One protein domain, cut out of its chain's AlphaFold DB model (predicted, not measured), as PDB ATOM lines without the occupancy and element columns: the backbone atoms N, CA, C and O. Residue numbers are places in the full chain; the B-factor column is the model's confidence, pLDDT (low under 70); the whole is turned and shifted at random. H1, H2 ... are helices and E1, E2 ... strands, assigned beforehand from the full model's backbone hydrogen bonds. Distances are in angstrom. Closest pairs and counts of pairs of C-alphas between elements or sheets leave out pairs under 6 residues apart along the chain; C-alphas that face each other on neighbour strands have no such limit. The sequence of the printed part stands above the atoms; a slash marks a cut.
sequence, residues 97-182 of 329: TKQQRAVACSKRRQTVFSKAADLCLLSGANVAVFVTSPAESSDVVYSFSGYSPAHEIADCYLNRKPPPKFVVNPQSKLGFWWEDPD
ATOM      1  N   THR A  97     -39.248  66.629  50.490       87.81
ATOM      2  CA  THR A  97     -38.281  67.384  49.676       87.81
ATOM      3  C   THR A  97     -38.952  68.346  48.686       87.81
ATOM      4  O   THR A  97     -39.990  68.049  48.085       87.81
ATOM      5  N   LYS A  98     -38.324  69.514  48.469       85.81
ATOM      6  CA  LYS A  98     -38.784  70.543  47.513       85.81
ATOM      7  C   LYS A  98     -38.922  69.979  46.092       85.81
ATOM      8  O   LYS A  98     -39.926  70.237  45.432       85.81
ATOM      9  N   GLN A  99     -37.985  69.130  45.664       84.25
ATOM     10  CA  GLN A  99     -38.011  68.499  44.340       84.25
ATOM     11  C   GLN A  99     -39.177  67.509  44.185       84.25
ATOM     12  O   GLN A  99     -39.876  67.528  43.171       84.25
ATOM     13  N   GLN A 100     -39.465  66.693  45.208       84.62
ATOM     14  CA  GLN A 100     -40.651  65.830  45.185       84.62
ATOM     15  C   GLN A 100     -41.954  66.641  45.206       84.62
ATOM     16  O   GLN A 100     -42.906  66.249  44.531       84.62
ATOM     17  N   ARG A 101     -42.011  67.770  45.935       86.31
ATOM     18  CA  ARG A 101     -43.154  68.703  45.895       86.31
ATOM     19  C   ARG A 101     -43.366  69.275  44.492       86.31
ATOM     20  O   ARG A 101     -44.486  69.200  43.996       86.31
ATOM     21  N   ALA A 102     -42.318  69.782  43.844       82.94
ATOM     22  CA  ALA A 102     -42.393  70.362  42.503       82.94
ATOM     23  C   ALA A 102     -42.855  69.336  41.453       82.94
ATOM     24  O   ALA A 102     -43.883  69.534  40.803       82.94
ATOM     25  N   VAL A 103     -42.177  68.185  41.355       83.44
ATOM     26  CA  VAL A 103     -42.517  67.129  40.381       83.44
ATOM     27  C   VAL A 103     -43.916  66.547  40.631       83.44
ATOM     28  O   VAL A 103     -44.639  66.244  39.678       83.44
ATOM     29  N   ALA A 104     -44.331  66.402  41.896       87.62
ATOM     30  CA  ALA A 104     -45.689  65.975  42.220       87.62
ATOM     31  C   ALA A 104     -46.733  67.049  41.887       87.62
ATOM     32  O   ALA A 104     -47.812  66.685  41.426       87.62
ATOM     33  N   CYS A 105     -46.426  68.336  42.085       85.19
ATOM     34  CA  CYS A 105     -47.306  69.445  41.728       85.19
ATOM     35  C   CYS A 105     -47.582  69.455  40.224       85.19
ATOM     36  O   CYS A 105     -48.734  69.277  39.840       85.19
ATOM     37  N   SER A 106     -46.557  69.546  39.371       83.38
ATOM     38  CA  SER A 106     -46.748  69.640  37.914       83.38
ATOM     39  C   SER A 106     -47.530  68.444  37.352       83.38
ATOM     40  O   SER A 106     -48.503  68.625  36.620       83.38
ATOM     41  N   LYS A 107     -47.193  67.212  37.769       84.25
ATOM     42  CA  LYS A 107     -47.888  65.993  37.309       84.25
ATOM     43  C   LYS A 107     -49.324  65.876  37.839       84.25
ATOM     44  O   LYS A 107     -50.206  65.401  37.119       84.25
ATOM     45  N   ARG A 108     -49.594  66.302  39.082       90.12
ATOM     46  CA  ARG A 108     -50.961  66.308  39.639       90.12
ATOM     47  C   ARG A 108     -51.809  67.430  39.048       90.12
ATOM     48  O   ARG A 108     -52.950  67.155  38.708       90.12
ATOM     49  N   ARG A 109     -51.253  68.634  38.866       90.69
ATOM     50  CA  ARG A 109     -51.904  69.781  38.213       90.69
ATOM     51  C   ARG A 109     -52.430  69.386  36.837       90.69
ATOM     52  O   ARG A 109     -53.625  69.503  36.605       90.69
ATOM     53  N   GLN A 110     -51.575  68.789  36.003       85.31
ATOM     54  CA  GLN A 110     -51.978  68.236  34.707       85.31
ATOM     55  C   GLN A 110     -53.104  67.205  34.831       85.31
ATOM     56  O   GLN A 110     -54.128  67.331  34.169       85.31
ATOM     57  N   THR A 111     -52.959  66.218  35.721       87.12
ATOM     58  CA  THR A 111     -53.991  65.181  35.918       87.12
ATOM     59  C   THR A 111     -55.341  65.782  36.340       87.12
ATOM     60  O   THR A 111     -56.386  65.313  35.896       87.12
ATOM     61  N   VAL A 112     -55.330  66.819  37.185       90.75
ATOM     62  CA  VAL A 112     -56.531  67.532  37.642       90.75
ATOM     63  C   VAL A 112     -57.139  68.372  36.518       90.75
ATOM     64  O   VAL A 112     -58.349  68.317  36.336       90.75
ATOM     65  N   PHE A 113     -56.333  69.096  35.737       89.62
ATOM     66  CA  PHE A 113     -56.816  69.902  34.611       89.62
ATOM     67  C   PHE A 113     -57.440  69.031  33.512       89.62
ATOM     68  O   PHE A 113     -58.565  69.304  33.103       89.62
ATOM     69  N   SER A 114     -56.806  67.918  33.120       86.38
ATOM     70  CA  SER A 114     -57.416  66.965  32.179       86.38
ATOM     71  C   SER A 114     -58.738  66.398  32.712       86.38
ATOM     72  O   SER A 114     -59.713  66.324  31.974       86.38
ATOM     73  N   LYS A 115     -58.815  66.059  34.010       88.81
ATOM     74  CA  LYS A 115     -60.061  65.561  34.619       88.81
ATOM     75  C   LYS A 115     -61.137  66.636  34.772       88.81
ATOM     76  O   LYS A 115     -62.315  66.301  34.739       88.81
ATOM     77  N   ALA A 116     -60.763  67.905  34.903       87.94
ATOM     78  CA  ALA A 116     -61.702  69.019  34.867       87.94
ATOM     79  C   ALA A 116     -62.251  69.242  33.446       87.94
ATOM     80  O   ALA A 116     -63.452  69.443  33.304       87.94
ATOM     81  N   ALA A 117     -61.418  69.114  32.406       86.75
ATOM     82  CA  ALA A 117     -61.859  69.149  31.010       86.75
ATOM     83  C   ALA A 117     -62.817  67.990  30.673       86.75
ATOM     84  O   ALA A 117     -63.892  68.237  30.128       86.75
ATOM     85  N   ASP A 118     -62.491  66.756  31.091       85.62
ATOM     86  CA  ASP A 118     -63.400  65.604  30.970       85.62
ATOM     87  C   ASP A 118     -64.761  65.888  31.633       85.62
ATOM     88  O   ASP A 118     -65.809  65.574  31.073       85.62
ATOM     89  N   LEU A 119     -64.757  66.483  32.834       88.12
ATOM     90  CA  LEU A 119     -65.978  66.798  33.577       88.12
ATOM     91  C   LEU A 119     -66.797  67.909  32.912       88.12
ATOM     92  O   LEU A 119     -68.015  67.758  32.832       88.12
ATOM     93  N   CYS A 120     -66.168  68.974  32.402       85.44
ATOM     94  CA  CYS A 120     -66.846  69.987  31.587       85.44
ATOM     95  C   CYS A 120     -67.566  69.320  30.409       85.44
ATOM     96  O   CYS A 120     -68.783  69.442  30.289       85.44
ATOM     97  N   LEU A 121     -66.829  68.544  29.607       83.88
ATOM     98  CA  LEU A 121     -67.335  67.894  28.399       83.88
ATOM     99  C   LEU A 121     -68.477  66.904  28.678       83.88
ATOM    100  O   LEU A 121     -69.473  66.903  27.960       83.88
ATOM    101  N   LEU A 122     -68.355  66.076  29.720       86.44
ATOM    102  CA  LEU A 122     -69.337  65.031  30.038       86.44
ATOM    103  C   LEU A 122     -70.609  65.548  30.727       86.44
ATOM    104  O   LEU A 122     -71.616  64.844  30.721       86.44
ATOM    105  N   SER A 123     -70.572  66.730  31.350       85.06
ATOM    106  CA  SER A 123     -71.710  67.276  32.112       85.06
ATOM    107  C   SER A 123     -72.304  68.565  31.540       85.06
ATOM    108  O   SER A 123     -73.361  68.997  31.996       85.06
ATOM    109  N   GLY A 124     -71.618  69.223  30.601       80.69
ATOM    110  CA  GLY A 124     -71.934  70.590  30.174       80.69
ATOM    111  C   GLY A 124     -71.717  71.651  31.265       80.69
ATOM    112  O   GLY A 124     -72.024  72.824  31.047       80.69
ATOM    113  N   ALA A 125     -71.206  71.275  32.445       84.69
ATOM    114  CA  ALA A 125     -71.031  72.189  33.565       84.69
ATOM    115  C   ALA A 125     -69.831  73.124  33.362       84.69
ATOM    116  O   ALA A 125     -68.779  72.743  32.847       84.69
ATOM    117  N   ASN A 126     -69.978  74.362  33.826       85.12
ATOM    118  CA  ASN A 126     -68.965  75.397  33.680       85.12
ATOM    119  C   ASN A 126     -67.992  75.368  34.876       85.12
ATOM    120  O   ASN A 126     -68.262  75.964  35.921       85.12
ATOM    121  N   VAL A 127     -66.894  74.615  34.753       86.88
ATOM    122  CA  VAL A 127     -65.915  74.393  35.837       86.88
ATOM    123  C   VAL A 127     -64.700  75.311  35.683       86.88
ATOM    124  O   VAL A 127     -64.151  75.442  34.589       86.88
ATOM    125  N   ALA A 128     -64.231  75.881  36.797       89.38
ATOM    126  CA  ALA A 128     -62.905  76.487  36.928       89.38
ATOM    127  C   ALA A 128     -62.111  75.792  38.042       89.38
ATOM    128  O   ALA A 128     -62.673  75.429  39.077       89.38
ATOM    129  N   VAL A 129     -60.801  75.629  37.848       88.94
ATOM    130  CA  VAL A 129     -59.881  75.047  38.834       88.94
ATOM    131  C   VAL A 129     -58.648  75.931  38.959       88.94
ATOM    132  O   VAL A 129     -57.963  76.182  37.972       88.94
ATOM    133  N   PHE A 130     -58.335  76.348  40.185       89.00
ATOM    134  CA  PHE A 130     -57.157  77.149  40.512       89.00
ATOM    135  C   PHE A 130     -56.162  76.309  41.318       89.00
ATOM    136  O   PHE A 130     -56.553  75.619  42.260       89.00
ATOM    137  N   VAL A 131     -54.879  76.368  40.960       86.38
ATOM    138  CA  VAL A 131     -53.794  75.639  41.631       86.38
ATOM    139  C   VAL A 131     -52.664  76.613  41.945       86.38
ATOM    140  O   VAL A 131     -51.995  77.112  41.042       86.38
ATOM    141  N   THR A 132     -52.429  76.873  43.229       85.69
ATOM    142  CA  THR A 132     -51.271  77.642  43.698       85.69
ATOM    143  C   THR A 132     -49.984  76.819  43.605       85.69
ATOM    144  O   THR A 132     -49.978  75.593  43.753       85.69
ATOM    145  N   SER A 133     -48.864  77.497  43.366       77.25
ATOM    146  CA  SER A 133     -47.533  76.895  43.485       77.25
ATOM    147  C   SER A 133     -47.198  76.550  44.957       77.25
ATOM    148  O   SER A 133     -47.520  77.328  45.851       77.25
ATOM    149  N   PRO A 134     -46.529  75.412  45.249       66.81
ATOM    150  CA  PRO A 134     -46.204  74.968  46.612       66.81
ATOM    151  C   PRO A 134     -44.907  75.580  47.183       66.81
ATOM    152  O   PRO A 134     -44.286  74.972  48.064       66.81
ATOM    153  N   ALA A 135     -44.455  76.719  46.651       68.19
ATOM    154  CA  ALA A 135     -43.326  77.484  47.175       68.19
ATOM    155  C   ALA A 135     -43.849  78.705  47.945       68.19
ATOM    156  O   ALA A 135     -44.656  79.466  47.416       68.19
ATOM    157  N   GLU A 136     -43.378  78.891  49.182       58.19
ATOM    158  CA  GLU A 136     -43.921  79.890  50.116       58.19
ATOM    159  C   GLU A 136     -43.761  81.362  49.653       58.19
ATOM    160  O   GLU A 136     -44.394  82.244  50.225       58.19
ATOM    161  N   SER A 137     -42.975  81.636  48.603       57.47
ATOM    162  CA  SER A 137     -42.739  82.973  48.028       57.47
ATOM    163  C   SER A 137     -43.359  83.218  46.641       57.47
ATOM    164  O   SER A 137     -43.172  84.296  46.080       57.47
ATOM    165  N   SER A 138     -44.065  82.248  46.043       63.16
ATOM    166  CA  SER A 138     -44.563  82.375  44.663       63.16
ATOM    167  C   SER A 138     -46.063  82.673  44.590       63.16
ATOM    168  O   SER A 138     -46.880  81.771  44.764       63.16
ATOM    169  N   ASP A 139     -46.417  83.896  44.190       67.38
ATOM    170  CA  ASP A 139     -47.797  84.353  43.918       67.38
ATOM    171  C   ASP A 139     -48.448  83.742  42.653       67.38
ATOM    172  O   ASP A 139     -49.521  84.175  42.207       67.38
ATOM    173  N   VAL A 140     -47.789  82.734  42.074       73.50
ATOM    174  CA  VAL A 140     -48.178  82.010  40.862       73.50
ATOM    175  C   VAL A 140     -49.404  81.141  41.134       73.50
ATOM    176  O   VAL A 140     -49.364  80.189  41.924       73.50
ATOM    177  N   VAL A 141     -50.483  81.455  40.419       82.06
ATOM    178  CA  VAL A 141     -51.723  80.680  40.372       82.06
ATOM    179  C   VAL A 141     -51.905  80.193  38.943       82.06
ATOM    180  O   VAL A 141     -52.078  81.002  38.040       82.06
ATOM    181  N   TYR A 142     -51.890  78.880  38.757       83.00
ATOM    182  CA  TYR A 142     -52.265  78.240  37.499       83.00
ATOM    183  C   TYR A 142     -53.783  78.065  37.464       83.00
ATOM    184  O   TYR A 142     -54.374  77.701  38.490       83.00
ATOM    185  N   SER A 143     -54.420  78.249  36.308       87.81
ATOM    186  CA  SER A 143     -55.874  78.087  36.181       87.81
ATOM    187  C   SER A 143     -56.293  77.284  34.958       87.81
ATOM    188  O   SER A 143     -55.837  77.548  33.853       87.81
ATOM    189  N   PHE A 144     -57.241  76.372  35.158       87.56
ATOM    190  CA  PHE A 144     -58.048  75.781  34.093       87.56
ATOM    191  C   PHE A 144     -59.476  76.334  34.167       87.56
ATOM    192  O   PHE A 144     -60.015  76.515  35.263       87.56
ATOM    193  N   SER A 145     -60.118  76.530  33.018       85.94
ATOM    194  CA  SER A 145     -61.558  76.778  32.920       85.94
ATOM    195  C   SER A 145     -62.147  76.146  31.662       85.94
ATOM    196  O   SER A 145     -61.478  76.098  30.634       85.94
ATOM    197  N   GLY A 146     -63.392  75.675  31.757       82.19
ATOM    198  CA  GLY A 146     -64.139  75.095  30.641       82.19
ATOM    199  C   GLY A 146     -64.741  76.142  29.703       82.19
ATOM    200  O   GLY A 146     -64.045  76.776  28.918       82.19
ATOM    201  N   TYR A 147     -66.066  76.286  29.752       80.62
ATOM    202  CA  TYR A 147     -66.847  77.013  28.744       80.62
ATOM    203  C   TYR A 147     -66.856  78.542  28.888       80.62
ATOM    204  O   TYR A 147     -67.345  79.242  28.001       80.62
ATOM    205  N   SER A 148     -66.347  79.079  29.995       85.69
ATOM    206  CA  SER A 148     -66.173  80.520  30.203       85.69
ATOM    207  C   SER A 148     -64.833  80.799  30.885       85.69
ATOM    208  O   SER A 148     -64.308  79.912  31.560       85.69
ATOM    209  N   PRO A 149     -64.267  82.011  30.746       84.31
ATOM    210  CA  PRO A 149     -63.029  82.387  31.416       84.31
ATOM    211  C   PRO A 149     -63.068  82.139  32.930       84.31
ATOM    212  O   PRO A 149     -64.046  82.466  33.607       84.31
ATOM    213  N   ALA A 150     -61.960  81.639  33.485       85.00
ATOM    214  CA  ALA A 150     -61.827  81.347  34.915       85.00
ATOM    215  C   ALA A 150     -62.228  82.530  35.823       85.00
ATOM    216  O   ALA A 150     -62.798  82.322  36.896       85.00
ATOM    217  N   HIS A 151     -61.971  83.769  35.385       84.88
ATOM    218  CA  HIS A 151     -62.328  84.969  36.138       84.88
ATOM    219  C   HIS A 151     -63.851  85.205  36.203       84.88
ATOM    220  O   HIS A 151     -64.351  85.547  37.265       84.88
ATOM    221  N   GLU A 152     -64.614  84.956  35.133       87.50
ATOM    222  CA  GLU A 152     -66.081  85.102  35.147       87.50
ATOM    223  C   GLU A 152     -66.737  84.100  36.102       87.50
ATOM    224  O   GLU A 152     -67.669  84.434  36.839       87.50
ATOM    225  N   ILE A 153     -66.219  82.868  36.117       86.44
ATOM    226  CA  ILE A 153     -66.680  81.789  36.994       86.44
ATOM    227  C   ILE A 153     -66.365  82.134  38.459       86.44
ATOM    228  O   ILE A 153     -67.233  82.008  39.327       86.44
ATOM    229  N   ALA A 154     -65.155  82.639  38.733       89.19
ATOM    230  CA  ALA A 154     -64.771  83.130  40.055       89.19
ATOM    231  C   ALA A 154     -65.639  84.315  40.513       89.19
ATOM    232  O   ALA A 154     -66.021  84.374  41.681       89.19
ATOM    233  N   ASP A 155     -65.999  85.226  39.610       89.81
ATOM    234  CA  ASP A 155     -66.774  86.425  39.936       89.81
ATOM    235  C   ASP A 155     -68.255  86.108  40.154       89.81
ATOM    236  O   ASP A 155     -68.861  86.640  41.087       89.81
ATOM    237  N   CYS A 156     -68.827  85.169  39.395       89.19
ATOM    238  CA  CYS A 156     -70.157  84.641  39.695       89.19
ATOM    239  C   CYS A 156     -70.181  83.942  41.062       89.19
ATOM    240  O   CYS A 156     -71.053  84.239  41.878       89.19
ATOM    241  N   TYR A 157     -69.183  83.103  41.364       89.44
ATOM    242  CA  TYR A 157     -69.056  82.438  42.665       89.44
ATOM    243  C   TYR A 157     -68.902  83.431  43.835       89.44
ATOM    244  O   TYR A 157     -69.613  83.333  44.839       89.44
ATOM    245  N   LEU A 158     -68.007  84.417  43.711       91.12
ATOM    246  CA  LEU A 158     -67.755  85.424  44.748       91.12
ATOM    247  C   LEU A 158     -68.963  86.340  44.983       91.12
ATOM    248  O   LEU A 158     -69.219  86.712  46.132       91.12
ATOM    249  N   ASN A 159     -69.718  86.653  43.926       92.81
ATOM    250  CA  ASN A 159     -70.879  87.542  43.977       92.81
ATOM    251  C   ASN A 159     -72.215  86.782  44.117       92.81
ATOM    252  O   ASN A 159     -73.273  87.401  44.018       92.81
ATOM    253  N   ARG A 160     -72.180  85.456  44.348       89.75
ATOM    254  CA  ARG A 160     -73.350  84.555  44.457       89.75
ATOM    255  C   ARG A 160     -74.330  84.631  43.270       89.75
ATOM    256  O   ARG A 160     -75.528  84.413  43.435       89.75
ATOM    257  N   LYS A 161     -73.829  84.928  42.070       91.38
ATOM    258  CA  LYS A 161     -74.606  84.859  40.823       91.38
ATOM    259  C   LYS A 161     -74.608  83.418  40.289       91.38
ATOM    260  O   LYS A 161     -73.655  82.683  40.558       91.38
ATOM    261  N   PRO A 162     -75.630  82.998  39.516       83.75
ATOM    262  CA  PRO A 162     -75.543  81.749  38.761       83.75
ATOM    263  C   PRO A 162     -74.315  81.775  37.829       83.75
ATOM    264  O   PRO A 162     -73.946  82.856  37.362       83.75
ATOM    265  N   PRO A 163     -73.679  80.621  37.550       76.12
ATOM    266  CA  PRO A 163     -72.541  80.560  36.636       76.12
ATOM    267  C   PRO A 163     -72.937  81.026  35.224       76.12
ATOM    268  O   PRO A 163     -74.116  80.918  34.858       76.12
ATOM    269  N   PRO A 164     -71.982  81.514  34.405       77.81
ATOM    270  CA  PRO A 164     -72.276  81.949  33.044       77.81
ATOM    271  C   PRO A 164     -72.938  80.824  32.238       77.81
ATOM    272  O   PRO A 164     -72.438  79.694  32.202       77.81
ATOM    273  N   LYS A 165     -74.081  81.133  31.613       69.25
ATOM    274  CA  LYS A 165     -74.830  80.186  30.781       69.25
ATOM    275  C   LYS A 165     -74.090  79.984  29.461       69.25
ATOM    276  O   LYS A 165     -74.124  80.862  28.602       69.25
ATOM    277  N   PHE A 166     -73.463  78.826  29.289       65.56
ATOM    278  CA  PHE A 166     -72.878  78.456  28.007       65.56
ATOM    279  C   PHE A 166     -73.988  78.196  26.981       65.56
ATOM    280  O   PHE A 166     -74.772  77.258  27.120       65.56
ATOM    281  N   VAL A 167     -74.054  79.038  25.950       57.09
ATOM    282  CA  VAL A 167     -74.879  78.787  24.768       57.09
ATOM    283  C   VAL A 167     -73.998  78.076  23.750       57.09
ATOM    284  O   VAL A 167     -73.189  78.712  23.076       57.09
ATOM    285  N   VAL A 168     -74.162  76.757  23.629       55.97
ATOM    286  CA  VAL A 168     -73.606  76.004  22.499       55.97
ATOM    287  C   VAL A 168     -74.225  76.578  21.226       55.97
ATOM    288  O   VAL A 168     -75.421  76.407  21.002       55.97
ATOM    289  N   ASN A 169     -73.437  77.249  20.387       49.69
ATOM    290  CA  ASN A 169     -73.853  77.569  19.025       49.69
ATOM    291  C   ASN A 169     -73.365  76.438  18.098       49.69
ATOM    292  O   ASN A 169     -72.159  76.342  17.869       49.69
ATOM    293  N   PRO A 170     -74.250  75.595  17.530       49.09
ATOM    294  CA  PRO A 170     -73.829  74.463  16.699       49.09
ATOM    295  C   PRO A 170     -73.091  74.860  15.410       49.09
ATOM    296  O   PRO A 170     -72.499  74.005  14.759       49.09
ATOM    297  N   GLN A 171     -73.135  76.139  15.017       43.53
ATOM    298  CA  GLN A 171     -72.493  76.648  13.804       43.53
ATOM    299  C   GLN A 171     -71.121  77.292  14.056       43.53
ATOM    300  O   GLN A 171     -70.372  77.505  13.100       43.53
ATOM    301  N   SER A 172     -70.738  77.572  15.308       46.72
ATOM    302  CA  SER A 172     -69.387  78.058  15.611       46.72
ATOM    303  C   SER A 172     -68.392  76.897  15.620       46.72
ATOM    304  O   SER A 172     -68.017  76.403  16.681       46.72
ATOM    305  N   LYS A 173     -67.934  76.489  14.429       42.75
ATOM    306  CA  LYS A 173     -66.839  75.520  14.221       42.75
ATOM    307  C   LYS A 173     -65.462  76.117  14.579       42.75
ATOM    308  O   LYS A 173     -64.517  76.046  13.797       42.75
ATOM    309  N   LEU A 174     -65.356  76.723  15.760       43.91
ATOM    310  CA  LEU A 174     -64.088  76.814  16.476       43.91
ATOM    311  C   LEU A 174     -63.893  75.439  17.126       43.91
ATOM    312  O   LEU A 174     -64.789  74.980  17.831       43.91
ATOM    313  N   GLY A 175     -62.761  74.777  16.873       44.81
ATOM    314  CA  GLY A 175     -62.409  73.556  17.610       44.81
ATOM    315  C   GLY A 175     -62.314  73.850  19.107       44.81
ATOM    316  O   GLY A 175     -61.993  74.982  19.494       44.81
ATOM    317  N   PHE A 176     -62.602  72.868  19.963       48.62
ATOM    318  CA  PHE A 176     -62.422  73.087  21.393       48.62
ATOM    319  C   PHE A 176     -60.931  73.228  21.693       48.62
ATOM    320  O   PHE A 176     -60.112  72.414  21.279       48.62
ATOM    321  N   TRP A 177     -60.568  74.247  22.473       52.59
ATOM    322  CA  TRP A 177     -59.170  74.610  22.745       52.59
ATOM    323  C   TRP A 177     -58.415  73.566  23.601       52.59
ATOM    324  O   TRP A 177     -57.253  73.757  23.936       52.59
ATOM    325  N   TRP A 178     -59.064  72.455  23.957       50.50
ATOM    326  CA  TRP A 178     -58.486  71.290  24.632       50.50
ATOM    327  C   TRP A 178     -58.416  70.029  23.749       50.50
ATOM    328  O   TRP A 178     -57.950  68.993  24.216       50.50
ATOM    329  N   GLU A 179     -58.900  70.084  22.503       47.66
ATOM    330  CA  GLU A 179     -58.772  68.995  21.517       47.66
ATOM    331  C   GLU A 179     -57.392  68.990  20.842       47.66
ATOM    332  O   GLU A 179     -56.978  67.964  20.304       47.66
ATOM    333  N   ASP A 180     -56.668  70.111  20.909       51.81
ATOM    334  CA  ASP A 180     -55.296  70.260  20.429       51.81
ATOM    335  C   ASP A 180     -54.292  69.701  21.472       51.81
ATOM    336  O   ASP A 180     -54.160  70.270  22.565       51.81
ATOM    337  N   PRO A 181     -53.576  68.589  21.186       50.59
ATOM    338  CA  PRO A 181     -52.683  67.950  22.156       50.59
ATOM    339  C   PRO A 181     -51.458  68.796  22.528       50.59
ATOM    340  O   PRO A 181     -50.869  68.594  23.600       50.59
ATOM    341  N   ASP A 182     -51.064  69.724  21.656       52.56
ATOM    342  CA  ASP A 182     -49.873  70.548  21.834       52.56
ATOM    343  C   ASP A 182     -50.186  71.886  22.499       52.56
ATOM    344  O   ASP A 182     -49.336  72.397  23.233       52.56
TER     345      ASP A 182
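This is residues 97 to 182 of the 329 residues of the protein "MADS-box domain-containing protein" of Capsella rubella (UniProt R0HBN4). A small hairpin of two strands, E1 and E2, lies along one long helix, H1, and the short helix H2 sits at the hairpin's open end on the side away from H1. A long tail with no named element, residues 159 to 182, runs off from H2 and turns back, and its residues 169 to 175 stand free. The printed part has 86 residues, with two named helices and two named strands in the order H1, E1, E2, H2; the two-stranded sheet is antiparallel and the class is mixed, helices and strands. The whole is loose, with a radius of gyration of the C-alphas of 15.2 A, and flat, spanning 49 by 34 by 18 A.

E1 is residues 128 to 132, 13.5 A long, and E2 is residues 141 to 145, 12.9 A. H1, residues 98 to 123, runs 36.5 A from C-alpha 98 at (-38.784, 70.543, 47.513) to C-alpha 123 at (-71.710, 67.276, 32.112). H2, residues 150 to 158, measures 12.2 A and ends with C-alpha 158 at (-67.755, 85.424, 44.748).

E1 and E2 form a hairpin, antiparallel at 165 degrees; N 129 and O 144 are 2.8 A apart and N 142 and O 131 2.9 A, within hydrogen-bond range. The closest C-alphas of H1 and E2 are those of Phe 113 and Phe 144, 6.0 A; of H1 and E1, Arg 109 and Val 131, 7.0 A. The closest C-alphas of E1 and H2 are those of Ala 128 and Ala 150, 5.4 A. H1 and H2 are apart. In H1 and H2 every O i to N i+4 pair is within hydrogen-bond range.

The two C-alphas farthest apart, those of Thr 97 and Gln 171, are 50.4 A apart. The printed part has no cut. The links H1 to E1 and E2 to H2 are tight, and E1 to E2 is short. The mean pLDDT of the printed part is 77.1; residues 134 to 139 and 165 to 182 are under 70.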